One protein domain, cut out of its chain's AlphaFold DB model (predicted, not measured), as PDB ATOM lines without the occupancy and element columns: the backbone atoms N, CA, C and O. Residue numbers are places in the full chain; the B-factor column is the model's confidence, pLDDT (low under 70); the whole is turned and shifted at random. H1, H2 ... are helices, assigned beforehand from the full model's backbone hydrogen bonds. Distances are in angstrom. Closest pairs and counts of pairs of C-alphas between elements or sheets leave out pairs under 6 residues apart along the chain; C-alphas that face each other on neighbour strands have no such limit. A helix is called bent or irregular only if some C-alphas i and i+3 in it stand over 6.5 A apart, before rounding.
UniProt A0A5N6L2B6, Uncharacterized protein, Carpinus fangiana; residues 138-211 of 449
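AT A GLANCE: This is residues 138 to 211 of the 449 residues of an uncharacterized protein of Carpinus fangiana (UniProt A0A5N6L2B6). A short helix, H3, sits in the middle of a small body of crossed helices, with H2, H4, H5 and one part of the long helix H6 packed round it. H1 and H6 are at opposite ends of the domain like two legs, and residues 138 to 146 of H1 stick out from the body. The printed part has 74 residues with six named helices, H1 to H6 in order, and no named strand; the class is all helix. It is only just compact, close to loose, with a radius of gyration of the C-alphas of 13.5 A, and its outline is only just flat, 43 by 29 by 16 A.

HOW THE PARTS SIT: The longest helix, H6, residues 195 to 211, touches H3, residues 167 to 176, with residues 197 to 204 alone. Their closest C-alphas, of Ala 168 and Phe 204, are 4.9 A apart, and they run the same way at a steep tilt of 38 degrees. H3 is the hub, touching four other helices. It touches H5, residues 187 to 192, opposite ways at a steep tilt of 58 degrees; the closest C-alphas, of Pro 167 and Leu 192, are 5.1 A apart. H5 and H6 touch only at the corner by their link, about perpendicular at 90 degrees, with the C-alphas of Leu 192 and Lys 201 closest at 5.9 A. H2, residues 155 to 164, forms a helical hairpin with H3, opposite ways at a steep tilt of 42 degrees; they only just touch, with 3 pairs of C-alphas within 8 A, the closest being Gly 162 and Ala 170 at 5.0 A. H4, residues 178 to 183, and H3 touch only at the corner, with the C-alphas of Lys 174 and His 181 closest at 4.6 A. H1, residues 138 to 151, touches H4 with residues 147 to 151 alone, the same way at a shallow tilt of 21 degrees; the closest C-alphas, of Ala 151 and Val 179, are 6.0 A apart. H1 and H6 are apart. Every O i to N i+4 pair is within hydrogen-bond range in H1, H2, H3, H4 and H5, against 11 of 13 in H6.

IN THESE COORDINATES: H6 is 25.3 A long and ends at C-alpha 211, (164.712, 163.772, 195.590); it is irregular, with C-alphas 196 and 199 7.9 A apart. H1 begins at C-alpha 138, (163.455, 174.403, 218.419), and is 20.0 A long. H2 is 14.6 A long, and H3, 14.2 A long, begins at C-alpha 167, (147.312, 160.502, 191.668). H4 and H5 have six residues each.

THE WHOLE: The C-alphas farthest apart, of Glu 138 and Pro 195, are 45.2 A apart. The printed part has no cut, and its five links are tight. The mean pLDDT of the printed part is 94.8; residues 210 to 211 are under 70.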
ATOM      1  N   GLU A 138     164.758 173.788 218.683       96.12
ATOM      2  CA  GLU A 138     163.455 174.403 218.419       96.12
ATOM      3  C   GLU A 138     162.810 173.889 217.125       96.12
ATOM      4  O   GLU A 138     161.616 173.579 217.115       96.12
ATOM      5  N   GLN A 139     163.582 173.723 216.044       95.56
ATOM      6  CA  GLN A 139     163.085 173.163 214.784       95.56
ATOM      7  C   GLN A 139     162.662 171.699 214.942       95.56
ATOM      8  O   GLN A 139     161.636 171.287 214.398       95.56
ATOM      9  N   ILE A 140     163.411 170.916 215.723       93.44
ATOM     10  CA  ILE A 140     163.078 169.512 216.007       93.44
ATOM     11  C   ILE A 140     161.756 169.426 216.782       93.44
ATOM     12  O   ILE A 140     160.878 168.633 216.423       93.44
ATOM     13  N   VAL A 141     161.579 170.264 217.808       94.62
ATOM     14  CA  VAL A 141     160.339 170.323 218.598       94.62
ATOM     15  C   VAL A 141     159.160 170.793 217.741       94.62
ATOM     16  O   VAL A 141     158.096 170.171 217.777       94.62
ATOM     17  N   ALA A 142     159.341 171.824 216.914       94.06
ATOM     18  CA  ALA A 142     158.306 172.317 216.005       94.06
ATOM     19  C   ALA A 142     157.876 171.249 214.981       94.06
ATOM     20  O   ALA A 142     156.681 171.069 214.715       94.06
ATOM     21  N   PHE A 143     158.827 170.477 214.447       89.75
ATOM     22  CA  PHE A 143     158.537 169.376 213.531       89.75
ATOM     23  C   PHE A 143     157.755 168.248 214.220       89.75
ATOM     24  O   PHE A 143     156.776 167.733 213.671       89.75
ATOM     25  N   ALA A 144     158.126 167.899 215.456       91.12
ATOM     26  CA  ALA A 144     157.409 166.905 216.254       91.12
ATOM     27  C   ALA A 144     155.964 167.338 216.559       91.12
ATOM     28  O   ALA A 144     155.032 166.552 216.362       91.12
ATOM     29  N   GLN A 145     155.758 168.599 216.953       94.88
ATOM     30  CA  GLN A 145     154.425 169.159 217.190       94.88
ATOM     31  C   GLN A 145     153.575 169.167 215.917       94.88
ATOM     32  O   GLN A 145     152.393 168.826 215.951       94.88
ATOM     33  N   THR A 146     154.173 169.507 214.774       92.94
ATOM     34  CA  THR A 146     153.482 169.479 213.479       92.94
ATOM     35  C   THR A 146     153.004 168.067 213.155       92.94
ATOM     36  O   THR A 146     151.835 167.872 212.825       92.94
ATOM     37  N   LYS A 147     153.859 167.057 213.343       91.31
ATOM     38  CA  LYS A 147     153.499 165.650 213.131       91.31
ATOM     39  C   LYS A 147     152.343 165.197 214.027       91.31
ATOM     40  O   LYS A 147     151.470 164.466 213.562       91.31
ATOM     41  N   GLU A 148     152.307 165.638 215.282       93.56
ATOM     42  CA  GLU A 148     151.203 165.331 216.196       93.56
ATOM     43  C   GLU A 148     149.895 166.007 215.763       93.56
ATOM     44  O   GLU A 148     148.837 165.381 215.781       93.56
ATOM     45  N   ARG A 149     149.953 167.263 215.306       94.38
ATOM     46  CA  ARG A 149     148.776 167.971 214.776       94.38
ATOM     47  C   ARG A 149     148.225 167.284 213.528       94.38
ATOM     48  O   ARG A 149     147.014 167.122 213.423       94.38
ATOM     49  N   LEU A 150     149.101 166.814 212.640       94.19
ATOM     50  CA  LEU A 150     148.712 166.029 211.465       94.19
ATOM     51  C   LEU A 150     148.083 164.681 211.849       94.19
ATOM     52  O   LEU A 150     147.120 164.256 211.217       94.19
ATOM     53  N   ALA A 151     148.568 164.036 212.915       93.19
ATOM     54  CA  ALA A 151     148.007 162.779 213.422       93.19
ATOM     55  C   ALA A 151     146.595 162.924 214.014       93.19
ATOM     56  O   ALA A 151     145.877 161.934 214.123       93.19
ATOM     57  N   ARG A 152     146.197 164.138 214.419       95.81
ATOM     58  CA  ARG A 152     144.871 164.413 214.996       95.81
ATOM     59  C   ARG A 152     143.781 164.621 213.945       95.81
ATOM     60  O   ARG A 152     142.609 164.676 214.310       95.81
ATOM     61  N   LEU A 153     144.144 164.765 212.671       96.81
ATOM     62  CA  LEU A 153     143.170 164.894 211.591       96.81
ATOM     63  C   LEU A 153     142.430 163.556 211.386       96.81
ATOM     64  O   LEU A 153     143.089 162.522 211.256       96.81
ATOM     65  N   PRO A 154     141.082 163.563 211.339       97.81
ATOM     66  CA  PRO A 154     140.288 162.391 210.994       97.81
ATOM     67  C   PRO A 154     140.704 161.769 209.663       97.81
ATOM     68  O   PRO A 154     141.113 162.463 208.726       97.81
ATOM     69  N   LYS A 155     140.552 160.448 209.576       96.88
ATOM     70  CA  LYS A 155     140.912 159.651 208.401       96.88
ATOM     71  C   LYS A 155     140.191 160.138 207.140       96.88
ATOM     72  O   LYS A 155     140.777 160.237 206.069       96.88
ATOM     73  N   GLU A 156     138.928 160.510 207.303       97.19
ATOM     74  CA  GLU A 156     138.041 160.964 206.240       97.19
ATOM     75  C   GLU A 156     138.543 162.269 205.613       97.19
ATOM     76  O   GLU A 156     138.460 162.437 204.400       97.19
ATOM     77  N   LEU A 157     139.125 163.176 206.409       97.75
ATOM     78  CA  LEU A 157     139.708 164.412 205.880       97.75
ATOM     79  C   LEU A 157     140.956 164.134 205.047       97.75
ATOM     80  O   LEU A 157     141.155 164.779 204.022       97.75
ATOM     81  N   TRP A 158     141.777 163.166 205.454       97.50
ATOM     82  CA  TRP A 158     142.941 162.755 204.673       97.50
ATOM     83  C   TRP A 158     142.551 162.140 203.331       97.50
ATOM     84  O   TRP A 158     143.189 162.446 202.325       97.50
ATOM     85  N   ASP A 159     141.486 161.340 203.301       96.44
ATOM     86  CA  ASP A 159     140.946 160.798 202.054       96.44
ATOM     87  C   ASP A 159     140.369 161.911 201.156       96.44
ATOM     88  O   ASP A 159     140.605 161.904 199.950       96.44
ATOM     89  N   VAL A 160     139.694 162.923 201.722       98.00
ATOM     90  CA  VAL A 160     139.229 164.102 200.961       98.00
ATOM     91  C   VAL A 160     140.403 164.892 200.379       98.00
ATOM     92  O   VAL A 160     140.375 165.222 199.197       98.00
ATOM     93  N   ILE A 161     141.452 165.156 201.168       97.75
ATOM     94  CA  ILE A 161     142.671 165.823 200.684       97.75
ATOM     95  C   ILE A 161     143.307 165.007 199.561       97.75
ATOM     96  O   ILE A 161     143.610 165.556 198.507       97.75
ATOM     97  N   GLY A 162     143.466 163.696 199.755       97.38
ATOM     98  CA  GLY A 162     144.040 162.813 198.746       97.38
ATOM     99  C   GLY A 162     143.231 162.766 197.449       97.38
ATOM    100  O   GLY A 162     143.824 162.671 196.384       97.38
ATOM    101  N   ASN A 163     141.901 162.880 197.522       97.38
ATOM    102  CA  ASN A 163     141.022 162.912 196.349       97.38
ATOM    103  C   ASN A 163     141.030 164.261 195.604       97.38
ATOM    104  O   ASN A 163     140.573 164.317 194.466       97.38
ATOM    105  N   MET A 164     141.514 165.343 196.225       98.12
ATOM    106  CA  MET A 164     141.694 166.648 195.565       98.12
ATOM    107  C   MET A 164     143.052 166.783 194.865       98.12
ATOM    108  O   MET A 164     143.263 167.737 194.120       98.12
ATOM    109  N   LEU A 165     143.981 165.865 195.133       98.12
ATOM    110  CA  LEU A 165     145.307 165.840 194.528       98.12
ATOM    111  C   LEU A 165     145.308 164.950 193.286       98.12
ATOM    112  O   LEU A 165     144.523 164.008 193.176       98.12
ATOM    113  N   ASP A 166     146.231 165.214 192.364       97.94
ATOM    114  CA  ASP A 166     146.508 164.270 191.288       97.94
ATOM    115  C   ASP A 166     147.053 162.939 191.864       97.94
ATOM    116  O   ASP A 166     147.626 162.920 192.965       97.94
ATOM    117  N   PRO A 167     146.910 161.808 191.147       98.44
ATOM    118  CA  PRO A 167     147.312 160.502 191.668       98.44
ATOM    119  C   PRO A 167     148.787 160.420 192.096       98.44
ATOM    120  O   PRO A 167     149.108 159.701 193.048       98.44
ATOM    121  N   ALA A 168     149.690 161.148 191.425       97.75
ATOM    122  CA  ALA A 168     151.117 161.150 191.748       97.75
ATOM    123  C   ALA A 168     151.391 161.911 193.052       97.75
ATOM    124  O   ALA A 168     152.087 161.401 193.937       97.75
ATOM    125  N   SER A 169     150.801 163.096 193.209       97.75
ATOM    126  CA  SER A 169     150.882 163.904 194.427       97.75
ATOM    127  C   SER A 169     150.216 163.216 195.613       97.75
ATOM    128  O   SER A 169     150.789 163.199 196.701       97.75
ATOM    129  N   ALA A 170     149.058 162.577 195.422       98.12
ATOM    130  CA  ALA A 170     148.375 161.827 196.476       98.12
ATOM    131  C   ALA A 170     149.236 160.656 196.987       98.12
ATOM    132  O   ALA A 170     149.390 160.460 198.197       98.12
ATOM    133  N   ALA A 171     149.855 159.899 196.075       97.56
ATOM    134  CA  ALA A 171     150.780 158.824 196.424       97.56
ATOM    135  C   ALA A 171     152.063 159.343 197.099       97.56
ATOM    136  O   ALA A 171     152.530 158.750 198.075       97.56
ATOM    137  N   SER A 172     152.608 160.466 196.622       96.94
ATOM    138  CA  SER A 172     153.791 161.116 197.206       96.94
ATOM    139  C   SER A 172     153.514 161.618 198.620       96.94
ATOM    140  O   SER A 172     154.284 161.342 199.543       96.94
ATOM    141  N   LEU A 173     152.369 162.275 198.825       96.62
ATOM    142  CA  LEU A 173     151.903 162.725 200.132       96.62
ATOM    143  C   LEU A 173     151.767 161.540 201.093       96.62
ATOM    144  O   LEU A 173     152.278 161.598 202.213       96.62
ATOM    145  N   LYS A 174     151.172 160.433 200.636       96.81
ATOM    146  CA  LYS A 174     151.043 159.208 201.431       96.81
ATOM    147  C   LYS A 174     152.399 158.611 201.830       96.81
ATOM    148  O   LYS A 174     152.509 158.068 202.925       96.81
ATOM    149  N   LEU A 175     153.433 158.716 200.992       96.06
ATOM    150  CA  LEU A 175     154.787 158.241 201.315       96.06
ATOM    151  C   LEU A 175     155.630 159.224 202.139       96.06
ATOM    152  O   LEU A 175     156.600 158.799 202.767       96.06
ATOM    153  N   SER A 176     155.270 160.507 202.173       95.00
ATOM    154  CA  SER A 176     156.066 161.553 202.831       95.00
ATOM    155  C   SER A 176     156.229 161.345 204.344       95.00
ATOM    156  O   SER A 176     157.267 161.671 204.920       95.00
ATOM    157  N   CYS A 177     155.218 160.783 205.013       93.94
ATOM    158  CA  CYS A 177     155.222 160.583 206.457       93.94
ATOM    159  C   CYS A 177     154.415 159.345 206.846       93.94
ATOM    160  O   CYS A 177     153.283 159.171 206.412       93.94
ATOM    161  N   ARG A 178     154.948 158.528 207.765       95.69
ATOM    162  CA  ARG A 178     154.270 157.322 208.276       95.69
ATOM    163  C   ARG A 178     152.881 157.599 208.870       95.69
ATOM    164  O   ARG A 178     151.988 156.780 208.732       95.69
ATOM    165  N   VAL A 179     152.698 158.749 209.518       95.69
ATOM    166  CA  VAL A 179     151.395 159.132 210.092       95.69
ATOM    167  C   VAL A 179     150.362 159.325 208.984       95.69
ATOM    168  O   VAL A 179     149.260 158.797 209.073       95.69
ATOM    169  N   ILE A 180     150.745 160.030 207.919       96.12
ATOM    170  CA  ILE A 180     149.895 160.267 206.749       96.12
ATOM    171  C   ILE A 180     149.667 158.955 205.989       96.12
ATOM    172  O   ILE A 180     148.554 158.678 205.556       96.12
ATOM    173  N   HIS A 181     150.695 158.110 205.886       96.44
ATOM    174  CA  HIS A 181     150.602 156.791 205.269       96.44
ATOM    175  C   HIS A 181     149.484 155.936 205.883       96.44
ATOM    176  O   HIS A 181     148.695 155.333 205.148       96.44
ATOM    177  N   ASP A 182     149.438 155.901 207.218       96.44
ATOM    178  CA  ASP A 182     148.482 155.108 207.992       96.44
ATOM    179  C   ASP A 182     147.091 155.770 208.032       96.44
ATOM    180  O   ASP A 182     146.080 155.067 208.092       96.44
ATOM    181  N   ALA A 183     147.030 157.104 207.953       96.81
ATOM    182  CA  ALA A 183     145.780 157.857 207.918       96.81
ATOM    183  C   ALA A 183     145.092 157.818 206.542       96.81
ATOM    184  O   ALA A 183     143.885 157.634 206.468       96.81
ATOM    185  N   MET A 184     145.823 157.937 205.436       97.62
ATOM    186  CA  MET A 184     145.225 157.875 204.097       97.62
ATOM    187  C   MET A 184     144.798 156.445 203.746       97.62
ATOM    188  O   MET A 184     145.479 155.467 204.072       97.62
ATOM    189  N   SER A 185     143.712 156.285 202.997       97.25
ATOM    190  CA  SER A 185     143.304 154.993 202.440       97.25
ATOM    191  C   SER A 185     144.326 154.457 201.423       97.25
ATOM    192  O   SER A 185     145.177 155.176 200.893       97.25
ATOM    193  N   GLN A 186     144.299 153.147 201.159       97.06
ATOM    194  CA  GLN A 186     145.124 152.545 200.097       97.06
ATOM    195  C   GLN A 186     144.619 152.901 198.688       97.06
ATOM    196  O   GLN A 186     145.321 152.637 197.714       97.06
ATOM    197  N   HIS A 187     143.440 153.528 198.580       97.56
ATOM    198  CA  HIS A 187     142.794 153.871 197.316       97.56
ATOM    199  C   HIS A 187     143.678 154.723 196.400       97.56
ATOM    200  O   HIS A 187     143.732 154.454 195.208       97.56
ATOM    201  N   HIS A 188     144.470 155.644 196.952       97.56
ATOM    202  CA  HIS A 188     145.363 156.495 196.155       97.56
ATOM    203  C   HIS A 188     146.456 155.710 195.407       97.56
ATOM    204  O   HIS A 188     146.819 156.066 194.290       97.56
ATOM    205  N   PHE A 189     146.942 154.590 195.959       97.69
ATOM    206  CA  PHE A 189     147.859 153.710 195.222       97.69
ATOM    207  C   PHE A 189     147.142 152.859 194.171       97.69
ATOM    208  O   PHE A 189     147.761 152.474 193.180       97.69
ATOM    209  N   PHE A 190     145.857 152.548 194.373       97.88
ATOM    210  CA  PHE A 190     145.054 151.876 193.354       97.88
ATOM    211  C   PHE A 190     144.775 152.816 192.181       97.88
ATOM    212  O   PHE A 190     145.066 152.424 191.057       97.88
ATOM    213  N   GLN A 191     144.365 154.064 192.441       97.88
ATOM    214  CA  GLN A 191     144.210 155.106 191.418       97.88
ATOM    215  C   GLN A 191     145.504 155.308 190.620       97.88
ATOM    216  O   GLN A 191     145.483 155.277 189.394       97.88
ATOM    217  N   LEU A 192     146.660 155.409 191.288       97.94
ATOM    218  CA  LEU A 192     147.954 155.532 190.600       97.94
ATOM    219  C   LEU A 192     148.269 154.337 189.675       97.94
ATOM    220  O   LEU A 192     149.007 154.479 188.702       97.94
ATOM    221  N   ASN A 193     147.739 153.149 189.974       97.56
ATOM    222  CA  ASN A 193     147.954 151.943 189.174       97.56
ATOM    223  C   ASN A 193     146.922 151.740 188.057       97.56
ATOM    224  O   ASN A 193     147.075 150.794 187.282       97.56
ATOM    225  N   GLU A 194     145.905 152.593 187.944       97.88
ATOM    226  CA  GLU A 194     144.949 152.507 186.845       97.88
ATOM    227  C   GLU A 194     145.649 152.782 185.501       97.88
ATOM    228  O   GLU A 194     146.526 153.647 185.416       97.88
ATOM    229  N   PRO A 195     145.290 152.064 184.420       97.38
ATOM    230  CA  PRO A 195     146.032 152.114 183.158       97.38
ATOM    231  C   PRO A 195     146.029 153.503 182.506       97.38
ATOM    232  O   PRO A 195     146.984 153.862 181.819       97.38
ATOM    233  N   HIS A 196     144.989 154.305 182.751       98.06
ATOM    234  CA  HIS A 196     144.895 155.679 182.256       98.06
ATOM    235  C   HIS A 196     145.797 156.659 183.030       98.06
ATOM    236  O   HIS A 196     146.158 157.701 182.491       98.06
ATOM    237  N   ASN A 197     146.256 156.298 184.234       98.25
ATOM    238  CA  ASN A 197     147.147 157.110 185.071       98.25
ATOM    239  C   ASN A 197     148.636 156.792 184.848       98.25
ATOM    240  O   ASN A 197     149.485 157.087 185.692       98.25
ATOM    241  N   LYS A 198     148.990 156.223 183.684       97.56
ATOM    242  CA  LYS A 198     150.378 155.873 183.330       97.56
ATOM    243  C   LYS A 198     151.330 157.069 183.439       97.56
ATOM    244  O   LYS A 198     152.445 156.897 183.926       97.56
ATOM    245  N   GLN A 199     150.894 158.265 183.038       97.94
ATOM    246  CA  GLN A 199     151.724 159.471 183.108       97.94
ATOM    247  C   GLN A 199     152.028 159.873 184.557       97.94
ATOM    248  O   GLN A 199     153.191 160.061 184.902       97.94
ATOM    249  N   HIS A 200     151.014 159.896 185.426       98.25
ATOM    250  CA  HIS A 200     151.187 160.162 186.858       98.25
ATOM    251  C   HIS A 200     152.073 159.111 187.535       98.25
ATOM    252  O   HIS A 200     152.895 159.429 188.389       98.25
ATOM    253  N   LYS A 201     151.967 157.845 187.120       97.81
ATOM    254  CA  LYS A 201     152.850 156.784 187.608       97.81
ATOM    255  C   LYS A 201     154.311 157.019 187.226       97.81
ATOM    256  O   LYS A 201     155.187 156.790 188.057       97.81
ATOM    257  N   LEU A 202     154.584 157.478 186.003       96.31
ATOM    258  CA  LEU A 202     155.937 157.862 185.589       96.31
ATOM    259  C   LEU A 202     156.431 159.064 186.396       96.31
ATOM    260  O   LEU A 202     157.521 159.004 186.953       96.31
ATOM    261  N   GLU A 203     155.617 160.111 186.519       96.50
ATOM    262  CA  GLU A 203     155.944 161.316 187.288       96.50
ATOM    263  C   GLU A 203     156.279 160.994 188.750       96.50
ATOM    264  O   GLU A 203     157.315 161.419 189.254       96.50
ATOM    265  N   PHE A 204     155.477 160.150 189.400       96.62
ATOM    266  CA  PHE A 204     155.727 159.661 190.755       96.62
ATOM    267  C   PHE A 204     157.079 158.937 190.886       96.62
ATOM    268  O   PHE A 204     157.827 159.168 191.840       96.62
ATOM    269  N   LEU A 205     157.422 158.076 189.921       94.94
ATOM    270  CA  LEU A 205     158.698 157.354 189.914       94.94
ATOM    271  C   LEU A 205     159.886 158.297 189.671       94.94
ATOM    272  O   LEU A 205     160.906 158.172 190.352       94.94
ATOM    273  N   TYR A 206     159.753 159.262 188.758       93.19
ATOM    274  CA  TYR A 206     160.804 160.238 188.470       93.19
ATOM    275  C   TYR A 206     161.013 161.226 189.622       93.19
ATOM    276  O   TYR A 206     162.157 161.463 190.016       93.19
ATOM    277  N   ALA A 207     159.940 161.735 190.230       90.50
ATOM    278  CA  ALA A 207     160.027 162.612 191.393       90.50
ATOM    279  C   ALA A 207     160.799 161.931 192.535       90.50
ATOM    280  O   ALA A 207     161.738 162.512 193.083       90.50
ATOM    281  N   GLY A 208     160.502 160.657 192.821       78.62
ATOM    282  CA  GLY A 208     161.229 159.873 193.825       78.62
ATOM    283  C   GLY A 208     162.730 159.734 193.539       78.62
ATOM    284  O   GLY A 208     163.538 159.740 194.469       78.62
ATOM    285  N   THR A 209     163.127 159.658 192.263       72.06
ATOM    286  CA  THR A 209     164.548 159.602 191.881       72.06
ATOM    287  C   THR A 209     165.260 160.949 191.987       72.06
ATOM    288  O   THR A 209     166.429 160.986 192.377       72.06
ATOM    289  N   LEU A 210     164.568 162.057 191.711       63.75
ATOM    290  CA  LEU A 210     165.151 163.400 191.784       63.75
ATOM    291  C   LEU A 210     165.374 163.850 193.231       63.75
ATOM    292  O   LEU A 210     166.420 164.415 193.529       63.75
ATOM    293  N   TYR A 211     164.481 163.503 194.163       58.31
ATOM    294  CA  TYR A 211     164.712 163.772 195.590       58.31
ATOM    295  C   TYR A 211     165.888 162.979 196.179       58.31
ATOM    296  O   TYR A 211     166.509 163.423 197.143       58.31
TER     297      TYR A 211